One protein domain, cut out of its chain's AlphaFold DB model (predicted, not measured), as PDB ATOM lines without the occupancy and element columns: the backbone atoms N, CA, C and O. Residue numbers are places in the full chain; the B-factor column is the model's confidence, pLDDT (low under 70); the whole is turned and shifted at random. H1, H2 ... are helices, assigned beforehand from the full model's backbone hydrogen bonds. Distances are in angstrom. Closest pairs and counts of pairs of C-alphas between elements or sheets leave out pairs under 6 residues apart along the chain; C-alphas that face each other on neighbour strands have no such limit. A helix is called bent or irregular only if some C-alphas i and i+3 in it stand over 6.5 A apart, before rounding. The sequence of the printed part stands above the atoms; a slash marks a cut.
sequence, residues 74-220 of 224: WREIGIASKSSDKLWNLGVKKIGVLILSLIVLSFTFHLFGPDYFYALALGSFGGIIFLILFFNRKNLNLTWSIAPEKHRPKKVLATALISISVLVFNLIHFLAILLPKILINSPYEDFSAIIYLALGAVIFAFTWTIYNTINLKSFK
ATOM      1  N   TRP A  74      -0.801 -23.585  51.790       84.69
ATOM      2  CA  TRP A  74      -2.091 -24.258  51.980       84.69
ATOM      3  C   TRP A  74      -3.276 -23.345  51.653       84.69
ATOM      4  O   TRP A  74      -4.211 -23.755  50.961       84.69
ATOM      5  N   ARG A  75      -3.241 -22.099  52.133       86.00
ATOM      6  CA  ARG A  75      -4.287 -21.110  51.862       86.00
ATOM      7  C   ARG A  75      -4.362 -20.770  50.375       86.00
ATOM      8  O   ARG A  75      -5.464 -20.696  49.838       86.00
ATOM      9  N   GLU A  76      -3.226 -20.595  49.711       83.25
ATOM     10  CA  GLU A  76      -3.162 -20.320  48.274       83.25
ATOM     11  C   GLU A  76      -3.711 -21.474  47.442       83.25
ATOM     12  O   GLU A  76      -4.516 -21.238  46.543       83.25
ATOM     13  N   ILE A  77      -3.360 -22.719  47.781       81.94
ATOM     14  CA  ILE A  77      -3.948 -23.905  47.146       81.94
ATOM     15  C   ILE A  77      -5.465 -23.908  47.347       81.94
ATOM     16  O   ILE A  77      -6.198 -24.137  46.391       81.94
ATOM     17  N   GLY A  78      -5.957 -23.606  48.551       80.94
ATOM     18  CA  GLY A  78      -7.394 -23.525  48.827       80.94
ATOM     19  C   GLY A  78      -8.110 -22.449  48.002       80.94
ATOM     20  O   GLY A  78      -9.171 -22.708  47.430       80.94
ATOM     21  N   ILE A  79      -7.520 -21.256  47.890       82.56
ATOM     22  CA  ILE A  79      -8.050 -20.163  47.061       82.56
ATOM     23  C   ILE A  79      -8.042 -20.563  45.581       82.56
ATOM     24  O   ILE A  79      -9.046 -20.376  44.893       82.56
ATOM     25  N   ALA A  80      -6.942 -21.144  45.095       77.06
ATOM     26  CA  ALA A  80      -6.803 -21.587  43.715       77.06
ATOM     27  C   ALA A  80      -7.822 -22.685  43.372       77.06
ATOM     28  O   ALA A  80      -8.523 -22.563  42.367       77.06
ATOM     29  N   SER A  81      -7.994 -23.674  44.248       77.25
ATOM     30  CA  SER A  81      -9.016 -24.717  44.125       77.25
ATOM     31  C   SER A  81     -10.422 -24.120  44.047       77.25
ATOM     32  O   SER A  81     -11.113 -24.337  43.055       77.25
ATOM     33  N   LYS A  82     -10.792 -23.233  44.980       77.38
ATOM     34  CA  LYS A  82     -12.099 -22.552  44.967       77.38
ATOM     35  C   LYS A  82     -12.319 -21.701  43.710       77.38
ATOM     36  O   LYS A  82     -13.440 -21.548  43.232       77.38
ATOM     37  N   SER A  83     -11.251 -21.117  43.168       69.56
ATOM     38  CA  SER A  83     -11.309 -20.345  41.922       69.56
ATOM     39  C   SER A  83     -11.462 -21.231  40.678       69.56
ATOM     40  O   SER A  83     -12.027 -20.789  39.676       69.56
ATOM     41  N   SER A  84     -10.989 -22.479  40.757       65.44
ATOM     42  CA  SER A  84     -11.031 -23.473  39.683       65.44
ATOM     43  C   SER A  84     -12.396 -24.152  39.528       65.44
ATOM     44  O   SER A  84     -12.702 -24.646  38.445       65.44
ATOM     45  N   ASP A  85     -13.245 -24.089  40.561       63.50
ATOM     46  CA  ASP A  85     -14.560 -24.749  40.614       63.50
ATOM     47  C   ASP A  85     -15.626 -24.098  39.715       63.50
ATOM     48  O   ASP A  85     -16.736 -24.612  39.557       63.50
ATOM     49  N   LYS A  86     -15.314 -22.968  39.072       66.44
ATOM     50  CA  LYS A  86     -16.211 -22.364  38.083       66.44
ATOM     51  C   LYS A  86     -16.150 -23.166  36.783       66.44
ATOM     52  O   LYS A  86     -15.414 -22.806  35.866       66.44
ATOM     53  N   LEU A  87     -16.969 -24.218  36.692       60.09
ATOM     54  CA  LEU A  87     -17.181 -25.042  35.490       60.09
ATOM     55  C   LEU A  87     -17.385 -24.197  34.217       60.09
ATOM     56  O   LEU A  87     -16.894 -24.550  33.151       60.09
ATOM     57  N   TRP A  88     -18.033 -23.039  34.346       60.91
ATOM     58  CA  TRP A  88     -18.316 -22.092  33.257       60.91
ATOM     59  C   TRP A  88     -17.068 -21.415  32.671       60.91
ATOM     60  O   TRP A  88     -17.097 -20.933  31.545       60.91
ATOM     61  N   ASN A  89     -15.960 -21.398  33.417       66.06
ATOM     62  CA  ASN A  89     -14.675 -20.862  32.962       66.06
ATOM     63  C   ASN A  89     -13.812 -21.930  32.266       66.06
ATOM     64  O   ASN A  89     -12.662 -21.666  31.901       66.06
ATOM     65  N   LEU A  90     -14.321 -23.155  32.108       67.62
ATOM     66  CA  LEU A  90     -13.605 -24.232  31.443       67.62
ATOM     67  C   LEU A  90     -13.781 -24.120  29.927       67.62
ATOM     68  O   LEU A  90     -14.890 -24.096  29.408       67.62
ATOM     69  N   GLY A  91     -12.666 -24.100  29.194       74.75
ATOM     70  CA  GLY A  91     -12.713 -24.198  27.735       74.75
ATOM     71  C   GLY A  91     -13.323 -25.528  27.275       74.75
ATOM     72  O   GLY A  91     -13.177 -26.548  27.951       74.75
ATOM     73  N   VAL A  92     -13.932 -25.537  26.085       79.62
ATOM     74  CA  VAL A  92     -14.661 -26.685  25.495       79.62
ATOM     75  C   VAL A  92     -13.884 -28.005  25.580       79.62
ATOM     76  O   VAL A  92     -14.452 -29.041  25.908       79.62
ATOM     77  N   LYS A  93     -12.559 -27.972  25.377       79.44
ATOM     78  CA  LYS A  93     -11.693 -29.159  25.504       79.44
ATOM     79  C   LYS A  93     -11.747 -29.796  26.897       79.44
ATOM     80  O   LYS A  93     -11.801 -31.015  27.006       79.44
ATOM     81  N   LYS A  94     -11.736 -28.990  27.963       77.88
ATOM     82  CA  LYS A  94     -11.787 -29.484  29.349       77.88
ATOM     83  C   LYS A  94     -13.158 -30.063  29.686       77.88
ATOM     84  O   LYS A  94     -13.223 -31.083  30.359       77.88
ATOM     85  N   ILE A  95     -14.223 -29.442  29.179       79.25
ATOM     86  CA  ILE A  95     -15.591 -29.955  29.316       79.25
ATOM     87  C   ILE A  95     -15.713 -31.316  28.616       79.25
ATOM     88  O   ILE A  95     -16.209 -32.261  29.217       79.25
ATOM     89  N   GLY A  96     -15.184 -31.447  27.394       82.62
ATOM     90  CA  GLY A  96     -15.170 -32.720  26.667       82.62
ATOM     91  C   GLY A  96     -14.436 -33.834  27.420       82.62
ATOM     92  O   GLY A  96     -14.955 -34.941  27.529       82.62
ATOM     93  N   VAL A  97     -13.269 -33.535  28.008       82.81
ATOM     94  CA  VAL A  97     -12.530 -34.493  28.855       82.81
ATOM     95  C   VAL A  97     -13.345 -34.897  30.085       82.81
ATOM     96  O   VAL A  97     -13.377 -36.077  30.426       82.81
ATOM     97  N   LEU A  98     -14.024 -33.951  30.736       81.19
ATOM     98  CA  LEU A  98     -14.856 -34.230  31.906       81.19
ATOM     99  C   LEU A  98     -16.032 -35.150  31.546       81.19
ATOM    100  O   LEU A  98     -16.235 -36.157  32.218       81.19
ATOM    101  N   ILE A  99     -16.748 -34.861  30.454       84.00
ATOM    102  CA  ILE A  99     -17.855 -35.699  29.964       84.00
ATOM    103  C   ILE A  99     -17.358 -37.107  29.629       84.00
ATOM    104  O   ILE A  99     -17.944 -38.084  30.087       84.00
ATOM    105  N   LEU A 100     -16.257 -37.221  28.883       86.44
ATOM    106  CA  LEU A 100     -15.680 -38.520  28.534       86.44
ATOM    107  C   LEU A 100     -15.298 -39.321  29.786       86.44
ATOM    108  O   LEU A 100     -15.577 -40.514  29.867       86.44
ATOM    109  N   SER A 101     -14.706 -38.659  30.779       83.19
ATOM    110  CA  SER A 101     -14.325 -39.294  32.042       83.19
ATOM    111  C   SER A 101     -15.547 -39.811  32.805       83.19
ATOM    112  O   SER A 101     -15.525 -40.933  33.302       83.19
ATOM    113  N   LEU A 102     -16.639 -39.038  32.848       82.94
ATOM    114  CA  LEU A 102     -17.900 -39.465  33.461       82.94
ATOM    115  C   LEU A 102     -18.528 -40.662  32.737       82.94
ATOM    116  O   LEU A 102     -19.042 -41.558  33.401       82.94
ATOM    117  N   ILE A 103     -18.455 -40.712  31.402       86.50
ATOM    118  CA  ILE A 103     -18.945 -41.856  30.615       86.50
ATOM    119  C   ILE A 103     -18.163 -43.123  30.971       86.50
ATOM    120  O   ILE A 103     -18.768 -44.152  31.265       86.50
ATOM    121  N   VAL A 104     -16.828 -43.050  30.996       86.19
ATOM    122  CA  VAL A 104     -15.968 -44.191  31.359       86.19
ATOM    123  C   VAL A 104     -16.260 -44.667  32.783       86.19
ATOM    124  O   VAL A 104     -16.383 -45.868  33.029       86.19
ATOM    125  N   LEU A 105     -16.414 -43.731  33.719       83.62
ATOM    126  CA  LEU A 105     -16.747 -44.029  35.108       83.62
ATOM    127  C   LEU A 105     -18.131 -44.684  35.241       83.62
ATOM    128  O   LEU A 105     -18.259 -45.704  35.914       83.62
ATOM    129  N   SER A 106     -19.149 -44.159  34.555       83.31
ATOM    130  CA  SER A 106     -20.500 -44.734  34.539       83.31
ATOM    131  C   SER A 106     -20.512 -46.147  33.949       83.31
ATOM    132  O   SER A 106     -21.102 -47.056  34.531       83.31
ATOM    133  N   PHE A 107     -19.797 -46.365  32.845       88.88
ATOM    134  CA  PHE A 107     -19.668 -47.684  32.230       88.88
ATOM    135  C   PHE A 107     -18.982 -48.687  33.165       88.88
ATOM    136  O   PHE A 107     -19.429 -49.824  33.295       88.88
ATOM    137  N   THR A 108     -17.940 -48.243  33.875       87.44
ATOM    138  CA  THR A 108     -17.226 -49.076  34.852       87.44
ATOM    139  C   THR A 108     -18.145 -49.501  35.994       87.44
ATOM    140  O   THR A 108     -18.168 -50.676  36.356       87.44
ATOM    141  N   PHE A 109     -18.942 -48.567  36.517       86.56
ATOM    142  CA  PHE A 109     -19.917 -48.849  37.567       86.56
ATOM    143  C   PHE A 109     -20.955 -49.889  37.125       86.56
ATOM    144  O   PHE A 109     -21.220 -50.835  37.860       86.56
ATOM    145  N   HIS A 110     -21.507 -49.753  35.915       86.06
ATOM    146  CA  HIS A 110     -22.546 -50.664  35.427       86.06
ATOM    147  C   HIS A 110     -22.035 -52.056  35.043       86.06
ATOM    148  O   HIS A 110     -22.765 -53.024  35.231       86.06
ATOM    149  N   LEU A 111     -20.819 -52.174  34.500       90.44
ATOM    150  CA  LEU A 111     -20.289 -53.470  34.061       90.44
ATOM    151  C   LEU A 111     -19.564 -54.250  35.152       90.44
ATOM    152  O   LEU A 111     -19.664 -55.473  35.192       90.44
ATOM    153  N   PHE A 112     -18.798 -53.558  35.992       90.81
ATOM    154  CA  PHE A 112     -17.899 -54.199  36.950       90.81
ATOM    155  C   PHE A 112     -18.350 -53.999  38.399       90.81
ATOM    156  O   PHE A 112     -17.906 -54.731  39.276       90.81
ATOM    157  N   GLY A 113     -19.261 -53.059  38.661       87.56
ATOM    158  CA  GLY A 113     -19.803 -52.798  39.991       87.56
ATOM    159  C   GLY A 113     -19.078 -51.688  40.771       87.56
ATOM    160  O   GLY A 113     -18.127 -51.066  40.279       87.56
ATOM    161  N   PRO A 114     -19.540 -51.406  42.006       84.19
ATOM    162  CA  PRO A 114     -19.098 -50.266  42.815       84.19
ATOM    163  C   PRO A 114     -17.628 -50.342  43.252       84.19
ATOM    164  O   PRO A 114     -16.944 -49.316  43.268       84.19
ATOM    165  N   ASP A 115     -17.115 -51.538  43.548       84.38
ATOM    166  CA  ASP A 115     -15.734 -51.723  44.012       84.38
ATOM    167  C   ASP A 115     -14.718 -51.357  42.927       84.38
ATOM    168  O   ASP A 115     -13.740 -50.650  43.178       84.38
ATOM    169  N   TYR A 116     -14.983 -51.781  41.688       87.50
ATOM    170  CA  TYR A 116     -14.138 -51.470  40.537       87.50
ATOM    171  C   TYR A 116     -14.222 -49.995  40.153       87.50
ATOM    172  O   TYR A 116     -13.204 -49.401  39.799       87.50
ATOM    173  N   PHE A 117     -15.402 -49.380  40.270       86.94
ATOM    174  CA  PHE A 117     -15.552 -47.933  40.120       86.94
ATOM    175  C   PHE A 117     -14.670 -47.176  41.121       86.94
ATOM    176  O   PHE A 117     -13.911 -46.285  40.733       86.94
ATOM    177  N   TYR A 118     -14.721 -47.556  42.399       85.12
ATOM    178  CA  TYR A 118     -13.913 -46.936  43.444       85.12
ATOM    179  C   TYR A 118     -12.410 -47.167  43.219       85.12
ATOM    180  O   TYR A 118     -11.619 -46.224  43.301       85.12
ATOM    181  N   ALA A 119     -12.010 -48.389  42.855       87.06
ATOM    182  CA  ALA A 119     -10.626 -48.718  42.525       87.06
ATOM    183  C   ALA A 119     -10.108 -47.913  41.322       87.06
ATOM    184  O   ALA A 119      -8.987 -47.404  41.357       87.06
ATOM    185  N   LEU A 120     -10.928 -47.731  40.282       87.00
ATOM    186  CA  LEU A 120     -10.586 -46.902  39.129       87.00
ATOM    187  C   LEU A 120     -10.453 -45.424  39.521       87.00
ATOM    188  O   LEU A 120      -9.504 -44.765  39.094       87.00
ATOM    189  N   ALA A 121     -11.348 -44.909  40.371       86.12
ATOM    190  CA  ALA A 121     -11.252 -43.549  40.897       86.12
ATOM    191  C   ALA A 121      -9.943 -43.344  41.684       86.12
ATOM    192  O   ALA A 121      -9.211 -42.388  41.417       86.12
ATOM    193  N   LEU A 122      -9.584 -44.276  42.573       87.00
ATOM    194  CA  LEU A 122      -8.303 -44.269  43.289       87.00
ATOM    195  C   LEU A 122      -7.101 -44.329  42.337       87.00
ATOM    196  O   LEU A 122      -6.159 -43.548  42.483       87.00
ATOM    197  N   GLY A 123      -7.137 -45.228  41.353       87.81
ATOM    198  CA  GLY A 123      -6.086 -45.369  40.348       87.81
ATOM    199  C   GLY A 123      -5.898 -44.088  39.537       87.81
ATOM    200  O   GLY A 123      -4.768 -43.658  39.312       87.81
ATOM    201  N   SER A 124      -6.997 -43.428  39.166       84.88
ATOM    202  CA  SER A 124      -6.976 -42.150  38.448       84.88
ATOM    203  C   SER A 124      -6.360 -41.024  39.285       84.88
ATOM    204  O   SER A 124      -5.533 -40.266  38.778       84.88
ATOM    205  N   PHE A 125      -6.681 -40.967  40.581       85.50
ATOM    206  CA  PHE A 125      -6.099 -40.013  41.519       85.50
ATOM    207  C   PHE A 125      -4.592 -40.227  41.663       85.50
ATOM    208  O   PHE A 125      -3.807 -39.307  41.423       85.50
ATOM    209  N   GLY A 126      -4.176 -41.456  41.984       85.69
ATOM    210  CA  GLY A 126      -2.764 -41.813  42.125       85.69
ATOM    211  C   GLY A 126      -1.976 -41.568  40.838       85.69
ATOM    212  O   GLY A 126      -0.897 -40.976  40.878       85.69
ATOM    213  N   GLY A 127      -2.549 -41.937  39.690       87.38
ATOM    214  CA  GLY A 127      -1.970 -41.704  38.372       87.38
ATOM    215  C   GLY A 127      -1.788 -40.220  38.063       87.38
ATOM    216  O   GLY A 127      -0.708 -39.815  37.641       87.38
ATOM    217  N   ILE A 128      -2.793 -39.379  38.320       83.69
ATOM    218  CA  ILE A 128      -2.699 -37.935  38.067       83.69
ATOM    219  C   ILE A 128      -1.654 -37.283  38.973       83.69
ATOM    220  O   ILE A 128      -0.800 -36.554  38.464       83.69
ATOM    221  N   ILE A 129      -1.646 -37.588  40.276       82.50
ATOM    222  CA  ILE A 129      -0.604 -37.109  41.199       82.50
ATOM    223  C   ILE A 129       0.782 -37.558  40.728       82.50
ATOM    224  O   ILE A 129       1.702 -36.743  40.655       82.50
ATOM    225  N   PHE A 130       0.935 -38.825  40.342       84.94
ATOM    226  CA  PHE A 130       2.196 -39.341  39.822       84.94
ATOM    227  C   PHE A 130       2.651 -38.589  38.564       84.94
ATOM    228  O   PHE A 130       3.788 -38.123  38.515       84.94
ATOM    229  N   LEU A 131       1.770 -38.403  37.576       84.62
ATOM    230  CA  LEU A 131       2.085 -37.678  36.341       84.62
ATOM    231  C   LEU A 131       2.473 -36.224  36.631       84.62
ATOM    232  O   LEU A 131       3.453 -35.727  36.075       84.62
ATOM    233  N   ILE A 132       1.758 -35.553  37.538       78.62
ATOM    234  CA  ILE A 132       2.087 -34.202  38.001       78.62
ATOM    235  C   ILE A 132       3.513 -34.159  38.550       78.62
ATOM    236  O   ILE A 132       4.307 -33.321  38.112       78.62
ATOM    237  N   LEU A 133       3.838 -35.045  39.494       80.00
ATOM    238  CA  LEU A 133       5.145 -35.078  40.148       80.00
ATOM    239  C   LEU A 133       6.252 -35.448  39.156       80.00
ATOM    240  O   LEU A 133       7.334 -34.867  39.200       80.00
ATOM    241  N   PHE A 134       5.974 -36.365  38.228       83.12
ATOM    242  CA  PHE A 134       6.918 -36.818  37.216       83.12
ATOM    243  C   PHE A 134       7.253 -35.714  36.205       83.12
ATOM    244  O   PHE A 134       8.429 -35.384  36.017       83.12
ATOM    245  N   PHE A 135       6.240 -35.090  35.594       81.88
ATOM    246  CA  PHE A 135       6.439 -34.058  34.572       81.88
ATOM    247  C   PHE A 135       6.913 -32.720  35.149       81.88
ATOM    248  O   PHE A 135       7.649 -31.997  34.479       81.88
ATOM    249  N   ASN A 136       6.568 -32.399  36.400       76.50
ATOM    250  CA  ASN A 136       7.001 -31.161  37.053       76.50
ATOM    251  C   ASN A 136       8.205 -31.346  37.984       76.50
ATOM    252  O   ASN A 136       8.589 -30.393  38.659       76.50
ATOM    253  N   ARG A 137       8.851 -32.524  38.006       77.12
ATOM    254  CA  ARG A 137       9.910 -32.851  38.981       77.12
ATOM    255  C   ARG A 137      10.993 -31.777  39.099       77.12
ATOM    256  O   ARG A 137      11.389 -31.423  40.204       77.12
ATOM    257  N   LYS A 138      11.443 -31.233  37.958       77.69
ATOM    258  CA  LYS A 138      12.497 -30.210  37.900       77.69
ATOM    259  C   LYS A 138      12.009 -28.892  38.501       77.69
ATOM    260  O   LYS A 138      12.713 -28.289  39.297       77.69
ATOM    261  N   ASN A 139      10.780 -28.494  38.175       73.62
ATOM    262  CA  ASN A 139      10.178 -27.254  38.663       73.62
ATOM    263  C   ASN A 139       9.861 -27.310  40.161       73.62
ATOM    264  O   ASN A 139       9.873 -26.271  40.811       73.62
ATOM    265  N   LEU A 140       9.583 -28.503  40.697       70.38
ATOM    266  CA  LEU A 140       9.265 -28.750  42.109       70.38
ATOM    267  C   LEU A 140      10.499 -29.084  42.965       70.38
ATOM    268  O   LEU A 140      10.358 -29.332  44.160       70.38
ATOM    269  N   ASN A 141      11.693 -29.098  42.359       72.19
ATOM    270  CA  ASN A 141      12.955 -29.515  42.978       72.19
ATOM    271  C   ASN A 141      12.884 -30.914  43.629       72.19
ATOM    272  O   ASN A 141      13.468 -31.166  44.681       72.19
ATOM    273  N   LEU A 142      12.138 -31.836  43.009       74.06
ATOM    274  CA  LEU A 142      11.987 -33.206  43.493       74.06
ATOM    275  C   LEU A 142      13.138 -34.082  42.995       74.06
ATOM    276  O   LEU A 142      13.460 -34.116  41.804       74.06
ATOM    277  N   THR A 143      13.714 -34.843  43.918       72.81
ATOM    278  CA  THR A 143      14.764 -35.830  43.668       72.81
ATOM    279  C   THR A 143      14.231 -37.225  43.987       72.81
ATOM    280  O   THR A 143      13.651 -37.449  45.045       72.81
ATOM    281  N   TRP A 144      14.416 -38.153  43.047       74.06
ATOM    282  CA  TRP A 144      14.111 -39.582  43.221       74.06
ATOM    283  C   TRP A 144      15.312 -40.361  43.765       74.06
ATOM    284  O   TRP A 144      15.265 -41.579  43.902       74.06
ATOM    285  N   SER A 145      16.417 -39.664  44.027       75.19
ATOM    286  CA  SER A 145      17.604 -40.278  44.593       75.19
ATOM    287  C   SER A 145      17.384 -40.562  46.073       75.19
ATOM    288  O   SER A 145      17.019 -39.665  46.828       75.19
ATOM    289  N   ILE A 146      17.683 -41.796  46.469       69.88
ATOM    290  CA  ILE A 146      17.749 -42.233  47.870       69.88
ATOM    291  C   ILE A 146      19.065 -41.756  48.515       69.88
ATOM    292  O   ILE A 146      19.173 -41.694  49.733       69.88
ATOM    293  N   ALA A 147      20.071 -41.392  47.703       74.44
ATOM    294  CA  ALA A 147      21.344 -40.886  48.207       74.44
ATOM    295  C   ALA A 147      21.141 -39.563  48.978       74.44
ATOM    296  O   ALA A 147      20.664 -38.600  48.359       74.44
ATOM    297  N   PRO A 148      21.551 -39.487  50.263       65.00
ATOM    298  CA  PRO A 148      21.326 -38.322  51.117       65.00
ATOM    299  C   PRO A 148      21.897 -37.028  50.540       65.00
ATOM    300  O   PRO A 148      21.271 -35.976  50.578       65.00
ATOM    301  N   GLU A 149      23.057 -37.145  49.903       67.31
ATOM    302  CA  GLU A 149      23.834 -36.055  49.304       67.31
ATOM    303  C   GLU A 149      23.130 -35.384  48.116       67.31
ATOM    304  O   GLU A 149      23.497 -34.300  47.673       67.31
ATOM    305  N   LYS A 150      22.102 -36.040  47.570       66.00
ATOM    306  CA  LYS A 150      21.292 -35.529  46.461       66.00
ATOM    307  C   LYS A 150      19.942 -34.995  46.935       66.00
ATOM    308  O   LYS A 150      19.144 -34.594  46.081       66.00
ATOM    309  N   HIS A 151      19.659 -35.000  48.243       63.53
ATOM    310  CA  HIS A 151      18.481 -34.338  48.792       63.53
ATOM    311  C   HIS A 151      18.639 -32.827  48.696       63.53
ATOM    312  O   HIS A 151      19.662 -32.257  49.054       63.53
ATOM    313  N   ARG A 152      17.608 -32.185  48.151       67.56
ATOM    314  CA  ARG A 152      17.540 -30.737  47.994       67.56
ATOM    315  C   ARG A 152      16.322 -30.219  48.749       67.56
ATOM    316  O   ARG A 152      15.327 -30.952  48.824       67.56
ATOM    317  N   PRO A 153      16.374 -28.984  49.270       66.06
ATOM    318  CA  PRO A 153      15.211 -28.354  49.873       66.06
ATOM    319  C   PRO A 153      14.070 -28.309  48.850       66.06
ATOM    320  O   PRO A 153      14.258 -27.979  47.672       66.06
ATOM    321  N   LYS A 154      12.886 -28.741  49.283       78.62
ATOM    322  CA  LYS A 154      11.720 -28.902  48.409       78.62
ATOM    323  C   LYS A 154      11.016 -27.561  48.273       78.62
ATOM    324  O   LYS A 154      11.052 -26.754  49.194       78.62
ATOM    325  N   LYS A 155      10.298 -27.340  47.173       80.12
ATOM    326  CA  LYS A 155       9.387 -26.191  47.117       80.12
ATOM    327  C   LYS A 155       8.236 -26.374  48.100       80.12
ATOM    328  O   LYS A 155       7.630 -27.456  48.158       80.12
ATOM    329  N   VAL A 156       7.891 -25.319  48.832       82.12
ATOM    330  CA  VAL A 156       6.815 -25.368  49.835       82.12
ATOM    331  C   VAL A 156       5.471 -25.753  49.213       82.12
ATOM    332  O   VAL A 156       4.738 -26.573  49.765       82.12
ATOM    333  N   LEU A 157       5.189 -25.256  48.005       77.44
ATOM    334  CA  LEU A 157       3.946 -25.529  47.284       77.44
ATOM    335  C   LEU A 157       3.801 -27.015  46.918       77.44
ATOM    336  O   LEU A 157       2.716 -27.581  47.033       77.44
ATOM    337  N   ALA A 158       4.902 -27.666  46.521       77.62
ATOM    338  CA  ALA A 158       4.917 -29.099  46.223       77.62
ATOM    339  C   ALA A 158       4.594 -29.919  47.478       77.62
ATOM    340  O   ALA A 158       3.798 -30.856  47.437       77.62
ATOM    341  N   THR A 159       5.186 -29.525  48.604       82.69
ATOM    342  CA  THR A 159       4.974 -30.172  49.900       82.69
ATOM    343  C   THR A 159       3.538 -29.983  50.380       82.69
ATOM    344  O   THR A 159       2.900 -30.950  50.785       82.69
ATOM    345  N   ALA A 160       2.989 -28.771  50.275       84.06
ATOM    346  CA  ALA A 160       1.598 -28.486  50.614       84.06
ATOM    347  C   ALA A 160       0.626 -29.327  49.773       84.06
ATOM    348  O   ALA A 160      -0.258 -29.980  50.324       84.06
ATOM    349  N   LEU A 161       0.834 -29.387  48.454       82.81
ATOM    350  CA  LEU A 161       0.009 -30.176  47.542       82.81
ATOM    351  C   LEU A 161       0.027 -31.672  47.886       82.81
ATOM    352  O   LEU A 161      -1.035 -32.293  47.962       82.81
ATOM    353  N   ILE A 162       1.214 -32.253  48.101       83.88
ATOM    354  CA  ILE A 162       1.354 -33.669  48.472       83.88
ATOM    355  C   ILE A 162       0.658 -33.929  49.808       83.88
ATOM    356  O   ILE A 162      -0.123 -34.869  49.907       83.88
ATOM    357  N   SER A 163       0.879 -33.079  50.812       86.56
ATOM    358  CA  SER A 163       0.277 -33.238  52.140       86.56
ATOM    359  C   SER A 163      -1.252 -33.197  52.101       86.56
ATOM    360  O   SER A 163      -1.893 -34.054  52.704       86.56
ATOM    361  N   ILE A 164      -1.848 -32.258  51.356       85.56
ATOM    362  CA  ILE A 164      -3.309 -32.196  51.175       85.56
ATOM    363  C   ILE A 164      -3.801 -33.456  50.451       85.56
ATOM    364  O   ILE A 164      -4.789 -34.060  50.866       85.56
ATOM    365  N   SER A 165      -3.095 -33.883  49.401       85.25
ATOM    366  CA  SER A 165      -3.451 -35.071  48.616       85.25
ATOM    367  C   SER A 165      -3.448 -36.341  49.470       85.25
ATOM    368  O   SER A 165      -4.403 -37.111  49.431       85.25
ATOM    369  N   VAL A 166      -2.406 -36.531  50.282       87.62
ATOM    370  CA  VAL A 166      -2.267 -37.666  51.204       87.62
ATOM    371  C   VAL A 166      -3.349 -37.633  52.282       87.62
ATOM    372  O   VAL A 166      -3.936 -38.669  52.583       87.62
ATOM    373  N   LEU A 167      -3.653 -36.458  52.844       88.62
ATOM    374  CA  LEU A 167      -4.696 -36.311  53.859       88.62
ATOM    375  C   LEU A 167      -6.075 -36.692  53.312       88.62
ATOM    376  O   LEU A 167      -6.774 -37.493  53.928       88.62
ATOM    377  N   VAL A 168      -6.453 -36.154  52.148       86.81
ATOM    378  CA  VAL A 168      -7.753 -36.439  51.522       86.81
ATOM    379  C   VAL A 168      -7.852 -37.906  51.116       86.81
ATOM    380  O   VAL A 168      -8.861 -38.548  51.401       86.81
ATOM    381  N   PHE A 169      -6.793 -38.462  50.524       87.88
ATOM    382  CA  PHE A 169      -6.733 -39.876  50.169       87.88
ATOM    383  C   PHE A 169      -6.942 -40.780  51.385       87.88
ATOM    384  O   PHE A 169      -7.822 -41.636  51.365       87.88
ATOM    385  N   ASN A 170      -6.177 -40.564  52.459       88.44
ATOM    386  CA  ASN A 170      -6.260 -41.390  53.660       88.44
ATOM    387  C   ASN A 170      -7.628 -41.279  54.333       88.44
ATOM    388  O   ASN A 170      -8.169 -42.291  54.769       88.44
ATOM    389  N   LEU A 171      -8.210 -40.076  54.384       91.06
ATOM    390  CA  LEU A 171      -9.540 -39.877  54.952       91.06
ATOM    391  C   LEU A 171     -10.612 -40.621  54.146       91.06
ATOM    392  O   LEU A 171     -11.419 -41.349  54.719       91.06
ATOM    393  N   ILE A 172     -10.608 -40.478  52.818       89.81
ATOM    394  CA  ILE A 172     -11.583 -41.156  51.957       89.81
ATOM    395  C   ILE A 172     -11.395 -42.672  52.015       89.81
ATOM    396  O   ILE A 172     -12.375 -43.409  52.089       89.81
ATOM    397  N   HIS A 173     -10.152 -43.148  51.999       88.62
ATOM    398  CA  HIS A 173      -9.857 -44.572  52.076       88.62
ATOM    399  C   HIS A 173     -10.276 -45.177  53.418       88.62
ATOM    400  O   HIS A 173     -10.889 -46.241  53.453       88.62
ATOM    401  N   PHE A 174     -10.034 -44.460  54.517       92.12
ATOM    402  CA  PHE A 174     -10.526 -44.845  55.834       92.12
ATOM    403  C   PHE A 174     -12.054 -44.983  55.846       92.12
ATOM    404  O   PHE A 174     -12.566 -46.004  56.302       92.12
ATOM    405  N   LEU A 175     -12.784 -44.014  55.283       91.69
ATOM    406  CA  LEU A 175     -14.245 -44.079  55.176       91.69
ATOM    407  C   LEU A 175     -14.718 -45.236  54.285       91.69
ATOM    408  O   LEU A 175     -15.680 -45.915  54.639       91.69
ATOM    409  N   ALA A 176     -14.026 -45.500  53.175       88.56
ATOM    410  CA  ALA A 176     -14.342 -46.598  52.261       88.56
ATOM    411  C   ALA A 176     -14.133 -47.984  52.889       88.56
ATOM    412  O   ALA A 176     -14.777 -48.942  52.482       88.56
ATOM    413  N   ILE A 177     -13.244 -48.105  53.879       89.25
ATOM    414  CA  ILE A 177     -13.051 -49.348  54.639       89.25
ATOM    415  C   ILE A 177     -14.043 -49.439  55.800       89.25
ATOM    416  O   ILE A 177     -14.580 -50.512  56.071       89.25
ATOM    417  N   LEU A 178     -14.245 -48.336  56.525       91.62
ATOM    418  CA  LEU A 178     -15.021 -48.321  57.760       91.62
ATOM    419  C   LEU A 178     -16.524 -48.426  57.494       91.62
ATOM    420  O   LEU A 178     -17.191 -49.250  58.114       91.62
ATOM    421  N   LEU A 179     -17.061 -47.595  56.597       89.00
ATOM    422  CA  LEU A 179     -18.506 -47.464  56.428       89.00
ATOM    423  C   LEU A 179     -19.164 -48.749  55.912       89.00
ATOM    424  O   LEU A 179     -20.141 -49.165  56.528       89.00
ATOM    425  N   PRO A 180     -18.640 -49.441  54.880       86.69
ATOM    426  CA  PRO A 180     -19.236 -50.699  54.439       86.69
ATOM    427  C   PRO A 180     -19.249 -51.740  55.557       86.69
ATOM    428  O   PRO A 180     -20.269 -52.379  55.769       86.69
ATOM    429  N   LYS A 181     -18.175 -51.835  56.356       88.38
ATOM    430  CA  LYS A 181     -18.097 -52.772  57.490       88.38
ATOM    431  C   LYS A 181     -19.141 -52.518  58.574       88.38
ATOM    432  O   LYS A 181     -19.583 -53.473  59.199       88.38
ATOM    433  N   ILE A 182     -19.523 -51.261  58.802       90.12
ATOM    434  CA  ILE A 182     -20.594 -50.905  59.748       90.12
ATOM    435  C   ILE A 182     -21.966 -51.346  59.215       90.12
ATOM    436  O   ILE A 182     -22.862 -51.636  60.004       90.12
ATOM    437  N   LEU A 183     -22.137 -51.395  57.892       88.75
ATOM    438  CA  LEU A 183     -23.412 -51.706  57.246       88.75
ATOM    439  C   LEU A 183     -23.619 -53.198  56.964       88.75
ATOM    440  O   LEU A 183     -24.753 -53.591  56.693       88.75
ATOM    441  N   ILE A 184     -22.567 -54.020  57.046       87.12
ATOM    442  CA  ILE A 184     -22.666 -55.483  56.921       87.12
ATOM    443  C   ILE A 184     -23.642 -56.014  57.982       87.12
ATOM    444  O   ILE A 184     -23.518 -55.676  59.161       87.12
ATOM    445  N   ASN A 185     -24.592 -56.867  57.578       87.69
ATOM    446  CA  ASN A 185     -25.664 -57.410  58.429       87.69
ATOM    447  C   ASN A 185     -26.668 -56.366  58.956       87.69
ATOM    448  O   ASN A 185     -27.411 -56.639  59.901       87.69
ATOM    449  N   SER A 186     -26.702 -55.170  58.369       88.56
ATOM    450  CA  SER A 186     -27.720 -54.158  58.651       88.56
ATOM    451  C   SER A 186     -28.769 -54.133  57.529       88.56
ATOM    452  O   SER A 186     -28.466 -54.514  56.399       88.56
ATOM    453  N   PRO A 187     -29.983 -53.603  57.764       89.56
ATOM    454  CA  PRO A 187     -30.959 -53.371  56.692       89.56
ATOM    455  C   PRO A 187     -30.493 -52.346  55.638       89.56
ATOM    456  O   PRO A 187     -31.204 -52.093  54.671       89.56
ATOM    457  N   TYR A 188     -29.315 -51.741  55.821       87.94
ATOM    458  CA  TYR A 188     -28.707 -50.756  54.932       87.94
ATOM    459  C   TYR A 188     -27.487 -51.314  54.181       87.94
ATOM    460  O   TYR A 188     -26.673 -50.540  53.682       87.94
ATOM    461  N   GLU A 189     -27.322 -52.633  54.100       84.69
ATOM    462  CA  GLU A 189     -26.185 -53.257  53.410       84.69
ATOM    463  C   GLU A 189     -26.082 -52.827  51.935       84.69
ATOM    464  O   GLU A 189     -24.998 -52.466  51.471       84.69
ATOM    465  N   ASP A 190     -27.217 -52.701  51.238       84.56
ATOM    466  CA  ASP A 190     -27.296 -52.198  49.855       84.56
ATOM    467  C   ASP A 190     -26.811 -50.742  49.707       84.56
ATOM    468  O   ASP A 190     -26.433 -50.291  48.622       84.56
ATOM    469  N   PHE A 191     -26.766 -49.990  50.810       87.81
ATOM    470  CA  PHE A 191     -26.261 -48.618  50.835       87.81
ATOM    471  C   PHE A 191     -24.734 -48.554  50.665       87.81
ATOM    472  O   PHE A 191     -24.196 -47.502  50.315       87.81
ATOM    473  N   SER A 192     -24.022 -49.671  50.844       84.50
ATOM    474  CA  SER A 192     -22.573 -49.775  50.615       84.50
ATOM    475  C   SER A 192     -22.167 -49.383  49.186       84.50
ATOM    476  O   SER A 192     -21.206 -48.635  49.000       84.50
ATOM    477  N   ALA A 193     -22.946 -49.783  48.176       85.00
ATOM    478  CA  ALA A 193     -22.709 -49.420  46.779       85.00
ATOM    479  C   ALA A 193     -22.829 -47.904  46.547       85.00
ATOM    480  O   ALA A 193     -22.021 -47.310  45.827       85.00
ATOM    481  N   ILE A 194     -23.802 -47.263  47.203       86.31
ATOM    482  CA  ILE A 194     -24.002 -45.807  47.157       86.31
ATOM    483  C   ILE A 194     -22.818 -45.091  47.814       86.31
ATOM    484  O   ILE A 194     -22.355 -44.071  47.304       86.31
ATOM    485  N   ILE A 195     -22.281 -45.637  48.907       86.62
ATOM    486  CA  ILE A 195     -21.104 -45.087  49.590       86.62
ATOM    487  C   ILE A 195     -19.872 -45.145  48.692       86.62
ATOM    488  O   ILE A 195     -19.192 -44.130  48.544       86.62
ATOM    489  N   TYR A 196     -19.595 -46.277  48.041       85.94
ATOM    490  CA  TYR A 196     -18.474 -46.375  47.101       85.94
ATOM    491  C   TYR A 196     -18.620 -45.420  45.915       85.94
ATOM    492  O   TYR A 196     -17.642 -44.776  45.523       85.94
ATOM    493  N   LEU A 197     -19.838 -45.258  45.392       85.81
ATOM    494  CA  LEU A 197     -20.124 -44.292  44.335       85.81
ATOM    495  C   LEU A 197     -19.862 -42.856  44.808       85.81
ATOM    496  O   LEU A 197     -19.160 -42.103  44.131       85.81
ATOM    497  N   ALA A 198     -20.365 -42.480  45.985       86.19
ATOM    498  CA  ALA A 198     -20.170 -41.151  46.555       86.19
ATOM    499  C   ALA A 198     -18.686 -40.858  46.822       86.19
ATOM    500  O   ALA A 198     -18.176 -39.813  46.417       86.19
ATOM    501  N   LEU A 199     -17.963 -41.790  47.446       88.69
ATOM    502  CA  LEU A 199     -16.541 -41.631  47.751       88.69
ATOM    503  C   LEU A 199     -15.687 -41.585  46.478       88.69
ATOM    504  O   LEU A 199     -14.798 -40.740  46.374       88.69
ATOM    505  N   GLY A 200     -15.971 -42.430  45.484       85.44
ATOM    506  CA  GLY A 200     -15.282 -42.387  44.193       85.44
ATOM    507  C   GLY A 200     -15.557 -41.089  43.424       85.44
ATOM    508  O   GLY A 200     -14.629 -40.511  42.858       85.44
ATOM    509  N   ALA A 201     -16.783 -40.560  43.476       85.50
ATOM    510  CA  ALA A 201     -17.113 -39.257  42.900       85.50
ATOM    511  C   ALA A 201     -16.362 -38.109  43.597       85.50
ATOM    512  O   ALA A 201     -15.851 -37.216  42.919       85.50
ATOM    513  N   VAL A 202     -16.225 -38.149  44.930       87.19
ATOM    514  CA  VAL A 202     -15.417 -37.176  45.686       87.19
ATOM    515  C   VAL A 202     -13.942 -37.266  45.293       87.19
ATOM    516  O   VAL A 202     -13.325 -36.230  45.047       87.19
ATOM    517  N   ILE A 203     -13.374 -38.475  45.174       87.69
ATOM    518  CA  ILE A 203     -11.992 -38.663  44.701       87.69
ATOM    519  C   ILE A 203     -11.830 -38.060  43.311       87.69
ATOM    520  O   ILE A 203     -10.885 -37.309  43.074       87.69
ATOM    521  N   PHE A 204     -12.746 -38.358  42.393       84.06
ATOM    522  CA  PHE A 204     -12.674 -37.860  41.028       84.06
ATOM    523  C   PHE A 204     -12.760 -36.328  40.973       84.06
ATOM    524  O   PHE A 204     -11.920 -35.685  40.340       84.06
ATOM    525  N   ALA A 205     -13.711 -35.731  41.697       83.56
ATOM    526  CA  ALA A 205     -13.848 -34.282  41.807       83.56
ATOM    527  C   ALA A 205     -12.576 -33.640  42.380       83.56
ATOM    528  O   ALA A 205     -12.049 -32.686  41.816       83.56
ATOM    529  N   PHE A 206     -12.023 -34.214  43.446       84.75
ATOM    530  CA  PHE A 206     -10.796 -33.725  44.060       84.75
ATOM    531  C   PHE A 206      -9.582 -33.850  43.126       84.75
ATOM    532  O   PHE A 206      -8.781 -32.921  43.007       84.75
ATOM    533  N   THR A 207      -9.481 -34.962  42.393       84.31
ATOM    534  CA  THR A 207      -8.457 -35.180  41.361       84.31
ATOM    535  C   THR A 207      -8.532 -34.102  40.280       84.31
ATOM    536  O   THR A 207      -7.515 -33.535  39.872       84.31
ATOM    537  N   TRP A 208      -9.748 -33.782  39.839       81.69
ATOM    538  CA  TRP A 208     -10.009 -32.742  38.854       81.69
ATOM    539  C   TRP A 208      -9.632 -31.347  39.362       81.69
ATOM    540  O   TRP A 208      -8.989 -30.576  38.638       81.69
ATOM    541  N   THR A 209      -9.979 -31.024  40.607       81.19
ATOM    542  CA  THR A 209      -9.589 -29.768  41.255       81.19
ATOM    543  C   THR A 209      -8.070 -29.651  41.323       81.19
ATOM    544  O   THR A 209      -7.524 -28.642  40.889       81.19
ATOM    545  N   ILE A 210      -7.355 -30.698  41.747       79.12
ATOM    546  CA  ILE A 210      -5.885 -30.708  41.766       79.12
ATOM    547  C   ILE A 210      -5.301 -30.466  40.372       79.12
ATOM    548  O   ILE A 210      -4.440 -29.598  40.200       79.12
ATOM    549  N   TYR A 211      -5.782 -31.195  39.364       79.69
ATOM    550  CA  TYR A 211      -5.312 -31.045  37.989       79.69
ATOM    551  C   TYR A 211      -5.477 -29.606  37.472       79.69
ATOM    552  O   TYR A 211      -4.601 -29.076  36.781       79.69
ATOM    553  N   ASN A 212      -6.582 -28.943  37.822       75.81
ATOM    554  CA  ASN A 212      -6.822 -27.557  37.433       75.81
ATOM    555  C   ASN A 212      -6.024 -26.555  38.266       75.81
ATOM    556  O   ASN A 212      -5.437 -25.650  37.676       75.81
ATOM    557  N   THR A 213      -5.948 -26.725  39.584       73.19
ATOM    558  CA  THR A 213      -5.165 -25.874  40.492       73.19
ATOM    559  C   THR A 213      -3.697 -25.825  40.088       73.19
ATOM    560  O   THR A 213      -3.080 -24.764  40.126       73.19
ATOM    561  N   ILE A 214      -3.151 -26.940  39.607       67.50
ATOM    562  CA  ILE A 214      -1.758 -27.006  39.154       67.50
ATOM    563  C   ILE A 214      -1.565 -26.376  37.775       67.50
ATOM    564  O   ILE A 214      -0.525 -25.792  37.487       67.50
ATOM    565  N   ASN A 215      -2.574 -26.458  36.909       63.41
ATOM    566  CA  ASN A 215      -2.543 -25.802  35.604       63.41
ATOM    567  C   ASN A 215      -2.858 -24.298  35.660       63.41
ATOM    568  O   ASN A 215      -2.607 -23.589  34.676       63.41
ATOM    569  N   LEU A 216      -3.417 -23.808  36.770       55.06
ATOM    570  CA  LEU A 216      -3.613 -22.386  37.024       55.06
ATOM    571  C   LEU A 216      -2.267 -21.711  37.317       55.06
ATOM    572  O   LEU A 216      -1.299 -22.332  37.751       55.06
ATOM    573  N   LYS A 217      -2.200 -20.418  36.986       48.53
ATOM    574  CA  LYS A 217      -0.981 -19.599  36.874       48.53
ATOM    575  C   LYS A 217       0.008 -19.721  38.046       48.53
ATOM    576  O   LYS A 217       1.183 -19.489  37.811       48.53
ATOM    577  N   SER A 218      -0.406 -20.135  39.241       45.69
ATOM    578  CA  SER A 218       0.438 -20.327  40.432       45.69
ATOM    579  C   SER A 218       1.664 -21.227  40.202       45.69
ATOM    580  O   SER A 218       2.747 -20.880  40.651       45.69
ATOM    581  N   PHE A 219       1.568 -22.317  39.426       48.16
ATOM    582  CA  PHE A 219       2.753 -23.138  39.089       48.16
ATOM    583  C   PHE A 219       3.553 -22.615  37.886       48.16
ATOM    584  O   PHE A 219       4.696 -23.018  37.678       48.16
ATOM    585  N   LYS A 220       2.960 -21.728  37.077       41.38
ATOM    586  CA  LYS A 220       3.617 -21.084  35.927       41.38
ATOM    587  C   LYS A 220       4.259 -19.739  36.278       41.38
ATOM    588  O   LYS A 220       5.003 -19.226  35.452       41.38
TER     589      LYS A 220
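What this domain is: This is residues 74 to 220 of the 224 residues of an uncharacterized protein of Rhodonellum psychrophilum GCM71 = DSM 17998 (UniProt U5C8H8). Three long helices, H4, H5 and H3, stand side by side as a triangle, with H5 touching both others; H2 folds back from one end of H3 and splays away from it as a V, and the short helix H1 crosses H4 and H5 near the other end of the triangle. H2, H3, H4 and H5 form an up-and-down bundle, each running against the one before it in the chain, and residues 145 to 150 stick out from the long link between H3 and H4. The printed part has 147 residues with five named helices, H1 to H5 in order, and no named strand; its class is all helix. It is only just compact, close to loose, with a radius of gyration of the C-alphas of 17.6 A and spans of 55 by 41 by 27 A.

Where its parts are: Start with the longest helix, H4, residues 156 to 183: find C-alpha 156 at (6.815, -25.368, 49.835) and go 40.8 A to C-alpha 183. H4 is neither bent nor irregular, but only just: C-alphas 177 and 180 are 6.3 A apart. H5, residues 191 to 215, covers 36.3 A and ends at (-2.543, -25.802, 35.604). H3, residues 114 to 135, measures 31.3 A, and H2, residues 92 to 112, 30.0 A. H1, residues 74 to 84, begins at (-2.091, -24.258, 51.980) and covers 15.2 A.

How they stand to each other: Begin at the hub, H5, which touches H1, H3 and H4. H4 and H5 form a helical hairpin, opposite ways at a shallow tilt of 7 degrees; look at the closest C-alphas, Pro 180 and Ser 192, 5.2 A apart. H3 and H5 touch, running the same way at a shallow tilt of 15 degrees, with the C-alphas of Tyr 118 and Gly 200 closest at 4.8 A. H3 and H4 are near each other, with 16 pairs of C-alphas within 10 A. H2 and H3 form a helical hairpin at a steep tilt of 38 degrees, opposite ways; H2 touches with residues 105 to 109 alone, closest at the C-alphas of Phe 109 and Phe 117, 5.1 A. H2 and H5 are near each other, while H2 and H4 are apart. H1 is about perpendicular to H5, at 82 degrees, and touches it at the C-alphas of Ser 81 and Thr 213, the closest, 5.4 A apart. H1 also touches H4, about perpendicular at 75 degrees, with the C-alphas of Trp 74 and Ala 160 closest at 5.8 A. In H1, H2, H3 and H5 every O i to N i+4 pair is within hydrogen-bond range; in H4, 22 of 24 are.

The domain as a whole: The two farthest C-alphas, those of Glu 149 and Pro 187, are 57.9 A apart. The printed part has no cut. Its one long link, residues 136 to 155, joins H3 to H4, and residues 145 to 150 in it stand free. Mean pLDDT of the printed part is 80.5; look for values under 70 at residues 83 to 90, 146, 148 to 153 and 214 to 220.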